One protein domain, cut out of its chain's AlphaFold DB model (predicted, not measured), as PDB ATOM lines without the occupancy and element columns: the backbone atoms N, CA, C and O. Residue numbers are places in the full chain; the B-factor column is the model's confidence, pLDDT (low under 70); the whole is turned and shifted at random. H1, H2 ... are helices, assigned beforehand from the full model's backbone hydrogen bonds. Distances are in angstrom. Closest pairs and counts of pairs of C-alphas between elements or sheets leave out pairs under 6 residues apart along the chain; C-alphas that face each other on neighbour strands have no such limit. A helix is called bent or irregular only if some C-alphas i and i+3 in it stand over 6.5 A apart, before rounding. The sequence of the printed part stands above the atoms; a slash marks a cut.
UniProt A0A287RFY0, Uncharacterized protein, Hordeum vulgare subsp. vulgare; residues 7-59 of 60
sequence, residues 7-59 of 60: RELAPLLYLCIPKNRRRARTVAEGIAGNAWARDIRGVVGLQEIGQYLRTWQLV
ATOM      1  N   ARG A   7     -13.377  41.882 -41.453       90.50
ATOM      2  CA  ARG A   7     -12.035  41.392 -41.132       90.50
ATOM      3  C   ARG A   7     -11.896  39.897 -41.412       90.50
ATOM      4  O   ARG A   7     -10.812  39.459 -41.772       90.50
ATOM      5  N   GLU A   8     -12.971  39.137 -41.227       90.25
ATOM      6  CA  GLU A   8     -13.005  37.695 -41.480       90.25
ATOM      7  C   GLU A   8     -13.238  37.393 -42.962       90.25
ATOM      8  O   GLU A   8     -12.614  36.491 -43.510       90.25
ATOM      9  N   LEU A   9     -14.091  38.177 -43.630       89.06
ATOM     10  CA  LEU A   9     -14.428  37.984 -45.045       89.06
ATOM     11  C   LEU A   9     -13.339  38.488 -46.005       89.06
ATOM     12  O   LEU A   9     -13.104  37.893 -47.056       89.06
ATOM     13  N   ALA A  10     -12.682  39.592 -45.649       91.25
ATOM     14  CA  ALA A  10     -11.751  40.324 -46.498       91.25
ATOM     15  C   ALA A  10     -10.591  40.919 -45.672       91.25
ATOM     16  O   ALA A  10     -10.484  42.141 -45.515       91.25
ATOM     17  N   PRO A  11      -9.712  40.076 -45.103       92.69
ATOM     18  CA  PRO A  11      -8.675  40.523 -44.176       92.69
ATOM     19  C   PRO A  11      -7.668  41.502 -44.792       92.69
ATOM     20  O   PRO A  11      -7.201  42.391 -44.085       92.69
ATOM     21  N   LEU A  12      -7.345  41.375 -46.082       93.19
ATOM     22  CA  LEU A  12      -6.387  42.256 -46.760       93.19
ATOM     23  C   LEU A  12      -7.034  43.604 -47.078       93.19
ATOM     24  O   LEU A  12      -6.498  44.650 -46.721       93.19
ATOM     25  N   LEU A  13      -8.253  43.581 -47.617       90.88
ATOM     26  CA  LEU A  13      -9.053  44.789 -47.823       90.88
ATOM     27  C   LEU A  13      -9.247  45.572 -46.513       90.88
ATOM     28  O   LEU A  13      -9.148  46.798 -46.484       90.88
ATOM     29  N   TYR A  14      -9.496  44.868 -45.406       90.75
ATOM     30  CA  TYR A  14      -9.659  45.472 -44.085       90.75
ATOM     31  C   TYR A  14      -8.413  46.241 -43.620       90.75
ATOM     32  O   TYR A  14      -8.528  47.226 -42.882       90.75
ATOM     33  N   LEU A  15      -7.215  45.828 -44.050       91.50
ATOM     34  CA  LEU A  15      -5.977  46.539 -43.738       91.50
ATOM     35  C   LEU A  15      -5.873  47.872 -44.483       91.50
ATOM     36  O   LEU A  15      -5.370  48.828 -43.891       91.50
ATOM     37  N   CYS A  16      -6.433  47.966 -45.691       91.50
ATOM     38  CA  CYS A  16      -6.528  49.212 -46.456       91.50
ATOM     39  C   CYS A  16      -7.511  50.223 -45.843       91.50
ATOM     40  O   CYS A  16      -7.516  51.390 -46.221       91.50
ATOM     41  N   ILE A  17      -8.349  49.823 -44.884       89.25
ATOM     42  CA  ILE A  17      -9.243  50.748 -44.182       89.25
ATOM     43  C   ILE A  17      -8.512  51.313 -42.948       89.25
ATOM     44  O   ILE A  17      -8.046  50.536 -42.103       89.25
ATOM     45  N   PRO A  18      -8.423  52.647 -42.768       90.12
ATOM     46  CA  PRO A  18      -7.824  53.259 -41.583       90.12
ATOM     47  C   PRO A  18      -8.480  52.799 -40.276       90.12
ATOM     48  O   PRO A  18      -9.698  52.630 -40.203       90.12
ATOM     49  N   LYS A  19      -7.689  52.648 -39.201       89.62
ATOM     50  CA  LYS A  19      -8.161  52.094 -37.914       89.62
ATOM     51  C   LYS A  19      -9.405  52.794 -37.352       89.62
ATOM     52  O   LYS A  19     -10.300  52.118 -36.857       89.62
ATOM     53  N   ASN A  20      -9.483  54.117 -37.472       89.25
ATOM     54  CA  ASN A  20     -10.614  54.926 -37.007       89.25
ATOM     55  C   ASN A  20     -11.895  54.759 -37.848       89.25
ATOM     56  O   ASN A  20     -12.967  55.136 -37.391       89.25
ATOM     57  N   ARG A  21     -11.805  54.196 -39.060       87.44
ATOM     58  CA  ARG A  21     -12.945  53.968 -39.969       87.44
ATOM     59  C   ARG A  21     -13.453  52.527 -39.958       87.44
ATOM     60  O   ARG A  21     -14.592  52.287 -40.335       87.44
ATOM     61  N   ARG A  22     -12.670  51.574 -39.443       87.19
ATOM     62  CA  ARG A  22     -13.016  50.135 -39.406       87.19
ATOM     63  C   ARG A  22     -14.308  49.799 -38.652       87.19
ATOM     64  O   ARG A  22     -14.875  48.741 -38.886       87.19
ATOM     65  N   ARG A  23     -14.754  50.675 -37.744       83.56
ATOM     66  CA  ARG A  23     -16.007  50.538 -36.976       83.56
ATOM     67  C   ARG A  23     -17.077  51.555 -37.377       83.56
ATOM     68  O   ARG A  23     -18.093  51.651 -36.707       83.56
ATOM     69  N   ALA A  24     -16.843  52.333 -38.435       84.25
ATOM     70  CA  ALA A  24     -17.761  53.393 -38.845       84.25
ATOM     71  C   ALA A  24     -19.039  52.858 -39.506       84.25
ATOM     72  O   ALA A  24     -19.981  53.624 -39.672       84.25
ATOM     73  N   ARG A  25     -19.048  51.585 -39.926       82.62
ATOM     74  CA  ARG A  25     -20.201  50.931 -40.547       82.62
ATOM     75  C   ARG A  25     -20.108  49.409 -40.498       82.62
ATOM     76  O   ARG A  25     -19.014  48.841 -40.454       82.62
ATOM     77  N   THR A  26     -21.265  48.769 -40.540       83.44
ATOM     78  CA  THR A  26     -21.447  47.324 -40.695       83.44
ATOM     79  C   THR A  26     -21.165  46.868 -42.131       83.44
ATOM     80  O   THR A  26     -20.997  47.674 -43.046       83.44
ATOM     81  N   VAL A  27     -21.132  45.545 -42.343       81.62
ATOM     82  CA  VAL A  27     -20.946  44.950 -43.678       81.62
ATOM     83  C   VAL A  27     -22.039  45.371 -44.663       81.62
ATOM     84  O   VAL A  27     -21.736  45.701 -45.804       81.62
ATOM     85  N   ALA A  28     -23.291  45.412 -44.208       80.44
ATOM     86  CA  ALA A  28     -24.430  45.792 -45.041       80.44
ATOM     87  C   ALA A  28     -24.391  47.284 -45.419       80.44
ATOM     88  O   ALA A  28     -24.516  47.640 -46.589       80.44
ATOM     89  N   GLU A  29     -24.128  48.162 -44.447       82.25
ATOM     90  CA  GLU A  29     -23.988  49.608 -44.682       82.25
ATOM     91  C   GLU A  29     -22.785  49.948 -45.572       82.25
ATOM     92  O   GLU A  29     -22.798  50.943 -46.291       82.25
ATOM     93  N   GLY A  30     -21.730  49.130 -45.534       80.69
ATOM     94  CA  GLY A  30     -20.560  49.274 -46.396       80.69
ATOM     95  C   GLY A  30     -20.842  49.069 -47.882       80.69
ATOM     96  O   GLY A  30     -20.127  49.633 -48.711       80.69
ATOM     97  N   ILE A  31     -21.883  48.308 -48.214       77.19
ATOM     98  CA  ILE A  31     -22.238  47.956 -49.594       77.19
ATOM     99  C   ILE A  31     -23.246  48.921 -50.183       77.19
ATOM    100  O   ILE A  31     -23.151  49.251 -51.368       77.19
ATOM    101  N   ALA A  32     -24.155  49.436 -49.354       80.50
ATOM    102  CA  ALA A  32     -25.064  50.498 -49.750       80.50
ATOM    103  C   ALA A  32     -24.279  51.645 -50.417       80.50
ATOM    104  O   ALA A  32     -23.394  52.256 -49.817       80.50
ATOM    105  N   GLY A  33     -24.566  51.896 -51.697       78.06
ATOM    106  CA  GLY A  33     -23.925  52.963 -52.463       78.06
ATOM    107  C   GLY A  33     -22.400  52.855 -52.571       78.06
ATOM    108  O   GLY A  33     -21.740  53.891 -52.665       78.06
ATOM    109  N   ASN A  34     -21.825  51.643 -52.539       81.38
ATOM    110  CA  ASN A  34     -20.375  51.430 -52.640       81.38
ATOM    111  C   ASN A  34     -19.597  52.152 -51.519       81.38
ATOM    112  O   ASN A  34     -18.467  52.611 -51.714       81.38
ATOM    113  N   ALA A  35     -20.217  52.326 -50.346       83.19
ATOM    114  CA  ALA A  35     -19.696  53.203 -49.310       83.19
ATOM    115  C   ALA A  35     -18.274  52.804 -48.889       83.19
ATOM    116  O   ALA A  35     -17.431  53.684 -48.687       83.19
ATOM    117  N   TRP A  36     -17.971  51.509 -48.747       84.62
ATOM    118  CA  TRP A  36     -16.643  51.036 -48.336       84.62
ATOM    119  C   TRP A  36     -15.521  51.439 -49.273       84.62
ATOM    120  O   TRP A  36     -14.433  51.724 -48.778       84.62
ATOM    121  N   ALA A  37     -15.772  51.560 -50.578       86.44
ATOM    122  CA  ALA A  37     -14.760  52.059 -51.502       86.44
ATOM    123  C   ALA A  37     -14.231  53.445 -51.085       86.44
ATOM    124  O   ALA A  37     -13.065  53.753 -51.305       86.44
ATOM    125  N   ARG A  38     -15.055  54.253 -50.401       87.94
ATOM    126  CA  ARG A  38     -14.673  55.570 -49.860       87.94
ATOM    127  C   ARG A  38     -13.809  55.493 -48.597       87.94
ATOM    128  O   ARG A  38     -13.156  56.475 -48.243       87.94
ATOM    129  N   ASP A  39     -13.853  54.371 -47.884       87.19
ATOM    130  CA  ASP A  39     -13.080  54.145 -46.659       87.19
ATOM    131  C   ASP A  39     -11.721  53.496 -46.939       87.19
ATOM    132  O   ASP A  39     -10.823  53.587 -46.100       87.19
ATOM    133  N   ILE A  40     -11.564  52.859 -48.103       88.81
ATOM    134  CA  ILE A  40     -10.291  52.316 -48.568       88.81
ATOM    135  C   ILE A  40      -9.304  53.473 -48.747       88.81
ATOM    136  O   ILE A  40      -9.576  54.455 -49.439       88.81
ATOM    137  N   ARG A  41      -8.142  53.366 -48.105       87.62
ATOM    138  CA  ARG A  41      -7.036  54.312 -48.237       87.62
ATOM    139  C   ARG A  41      -5.734  53.573 -48.518       87.62
ATOM    140  O   ARG A  41      -5.438  52.558 -47.900       87.62
ATOM    141  N   GLY A  42      -4.930  54.145 -49.410       79.44
ATOM    142  CA  GLY A  42      -3.671  53.555 -49.855       79.44
ATOM    143  C   GLY A  42      -3.818  52.761 -51.152       79.44
ATOM    144  O   GLY A  42      -4.842  52.835 -51.827       79.44
ATOM    145  N   VAL A  43      -2.759  52.038 -51.512       81.75
ATOM    146  CA  VAL A  43      -2.719  51.220 -52.729       81.75
ATOM    147  C   VAL A  43      -3.524  49.945 -52.507       81.75
ATOM    148  O   VAL A  43      -3.363  49.270 -51.491       81.75
ATOM    149  N   VAL A  44      -4.386  49.623 -53.469       87.19
ATOM    150  CA  VAL A  44      -5.208  48.413 -53.477       87.19
ATOM    151  C   VAL A  44      -4.634  47.476 -54.533       87.19
ATOM    152  O   VAL A  44      -4.602  47.825 -55.712       87.19
ATOM    153  N   GLY A  45      -4.145  46.313 -54.112       92.06
ATOM    154  CA  GLY A  45      -3.661  45.280 -55.017       92.06
ATOM    155  C   GLY A  45      -4.793  44.399 -55.545       92.06
ATOM    156  O   GLY A  45      -5.960  44.512 -55.163       92.06
ATOM    157  N   LEU A  46      -4.439  43.470 -56.437       94.44
ATOM    158  CA  LEU A  46      -5.401  42.544 -57.040       94.44
ATOM    159  C   LEU A  46      -6.094  41.652 -55.993       94.44
ATOM    160  O   LEU A  46      -7.265  41.314 -56.148       94.44
ATOM    161  N   GLN A  47      -5.388  41.295 -54.917       93.94
ATOM    162  CA  GLN A  47      -5.932  40.464 -53.841       93.94
ATOM    163  C   GLN A  47      -7.020  41.207 -53.060       93.94
ATOM    164  O   GLN A  47      -8.089  40.656 -52.801       93.94
ATOM    165  N   GLU A  48      -6.783  42.472 -52.729       93.62
ATOM    166  CA  GLU A  48      -7.739  43.328 -52.035       93.62
ATOM    167  C   GLU A  48      -8.961  43.625 -52.911       93.62
ATOM    168  O   GLU A  48     -10.087  43.557 -52.420       93.62
ATOM    169  N   ILE A  49      -8.762  43.865 -54.215       91.75
ATOM    170  CA  ILE A  49      -9.860  44.001 -55.190       91.75
ATOM    171  C   ILE A  49     -10.682  42.710 -55.250       91.75
ATOM    172  O   ILE A  49     -11.910  42.754 -55.175       91.75
ATOM    173  N   GLY A  50     -10.029  41.548 -55.336       93.94
ATOM    174  CA  GLY A  50     -10.716  40.257 -55.344       93.94
ATOM    175  C   GLY A  50     -11.543  40.029 -54.076       93.94
ATOM    176  O   GLY A  50     -12.687  39.575 -54.151       93.94
ATOM    177  N   GLN A  51     -11.009  40.405 -52.911       92.50
ATOM    178  CA  GLN A  51     -11.747  40.357 -51.648       92.50
ATOM    179  C   GLN A  51     -12.919  41.345 -51.611       92.50
ATOM    180  O   GLN A  51     -13.981  40.998 -51.090       92.50
ATOM    181  N   TYR A  52     -12.768  42.540 -52.186       90.38
ATOM    182  CA  TYR A  52     -13.851  43.514 -52.309       90.38
ATOM    183  C   TYR A  52     -15.018  42.963 -53.127       90.38
ATOM    184  O   TYR A  52     -16.151  42.929 -52.649       90.38
ATOM    185  N   LEU A  53     -14.725  42.454 -54.325       89.50
ATOM    186  CA  LEU A  53     -15.726  41.899 -55.234       89.50
ATOM    187  C   LEU A  53     -16.408  40.661 -54.647       89.50
ATOM    188  O   LEU A  53     -17.630  40.549 -54.705       89.50
ATOM    189  N   ARG A  54     -15.642  39.752 -54.027       90.62
ATOM    190  CA  ARG A  54     -16.214  38.584 -53.343       90.62
ATOM    191  C   ARG A  54     -17.129  39.006 -52.206       90.62
ATOM    192  O   ARG A  54     -18.210  38.449 -52.070       90.62
ATOM    193  N   THR A  55     -16.699  39.970 -51.394       88.06
ATOM    194  CA  THR A  55     -17.530  40.443 -50.290       88.06
ATOM    195  C   THR A  55     -18.818  41.025 -50.835       88.06
ATOM    196  O   THR A  55     -19.859  40.603 -50.368       88.06
ATOM    197  N   TRP A  56     -18.760  41.890 -51.855       85.69
ATOM    198  CA  TRP A  56     -19.946  42.440 -52.517       85.69
ATOM    199  C   TRP A  56     -20.919  41.339 -52.954       85.69
ATOM    200  O   TRP A  56     -22.098  41.410 -52.628       85.69
ATOM    201  N   GLN A  57     -20.431  40.299 -53.634       85.88
ATOM    202  CA  GLN A  57     -21.254  39.180 -54.116       85.88
ATOM    203  C   GLN A  57     -21.958  38.395 -53.001       85.88
ATOM    204  O   GLN A  57     -23.002  37.811 -53.247       85.88
ATOM    205  N   LEU A  58     -21.411  38.359 -51.781       83.56
ATOM    206  CA  LEU A  58     -22.037  37.635 -50.669       83.56
ATOM    207  C   LEU A  58     -23.213  38.394 -50.030       83.56
ATOM    208  O   LEU A  58     -23.900  37.833 -49.178       83.56
ATOM    209  N   VAL A  59     -23.388  39.677 -50.358       77.19
ATOM    210  CA  VAL A  59     -24.347  40.583 -49.691       77.19
ATOM    211  C   VAL A  59     -25.276  41.289 -50.675       77.19
ATOM    212  O   VAL A  59     -26.229  41.923 -50.223       77.19
TER     213      VAL A  59
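This is residues 7 to 59 of the 60 residues of an uncharacterized protein of Hordeum vulgare subsp. vulgare (UniProt A0A287RFY0). Helix H3 makes one side of a small domain; the short H1 packs on its residues 47 to 52, and the irregular H2 comes near it at Trp 56. The printed part has 53 residues with three named helices, in the order H1, H2, H3, and no named strand: all helix. It is compact, with a radius of gyration of the C-alphas of 9.9 A, and spans 25 by 23 by 20 A.

Start at H3, residues 46 to 57. H1, residues 11 to 15, touches H3's residues 47 to 52 alone; the closest C-alphas, of Leu 13 and Glu 48, are 4.6 A apart. H2, residues 27 to 38, is close to H3 but not clearly touching, closest at the C-alphas of Ile 31 and Trp 56, 6.7 A; they run opposite ways at a steep tilt of 40 degrees. H1 and H2 are apart. In H1 and H3 every O i to N i+4 pair is within hydrogen-bond range; in H2 1 of 8 is, beside 6 of 9 O i to N i+3 pairs.

Find C-alpha 46 at (-5.401, 42.544, -57.040); H3 runs 16.5 A to C-alpha 57 at (-21.254, 39.180, -54.116). H2, 13.8 A long, is irregular: C-alphas 33 and 36 are 8.6 A apart. H1 spans 6.6 A.

The printed part has no cut. The link from H1 to H2 is long, 11 residues. No printed residue is under 70 in pLDDT.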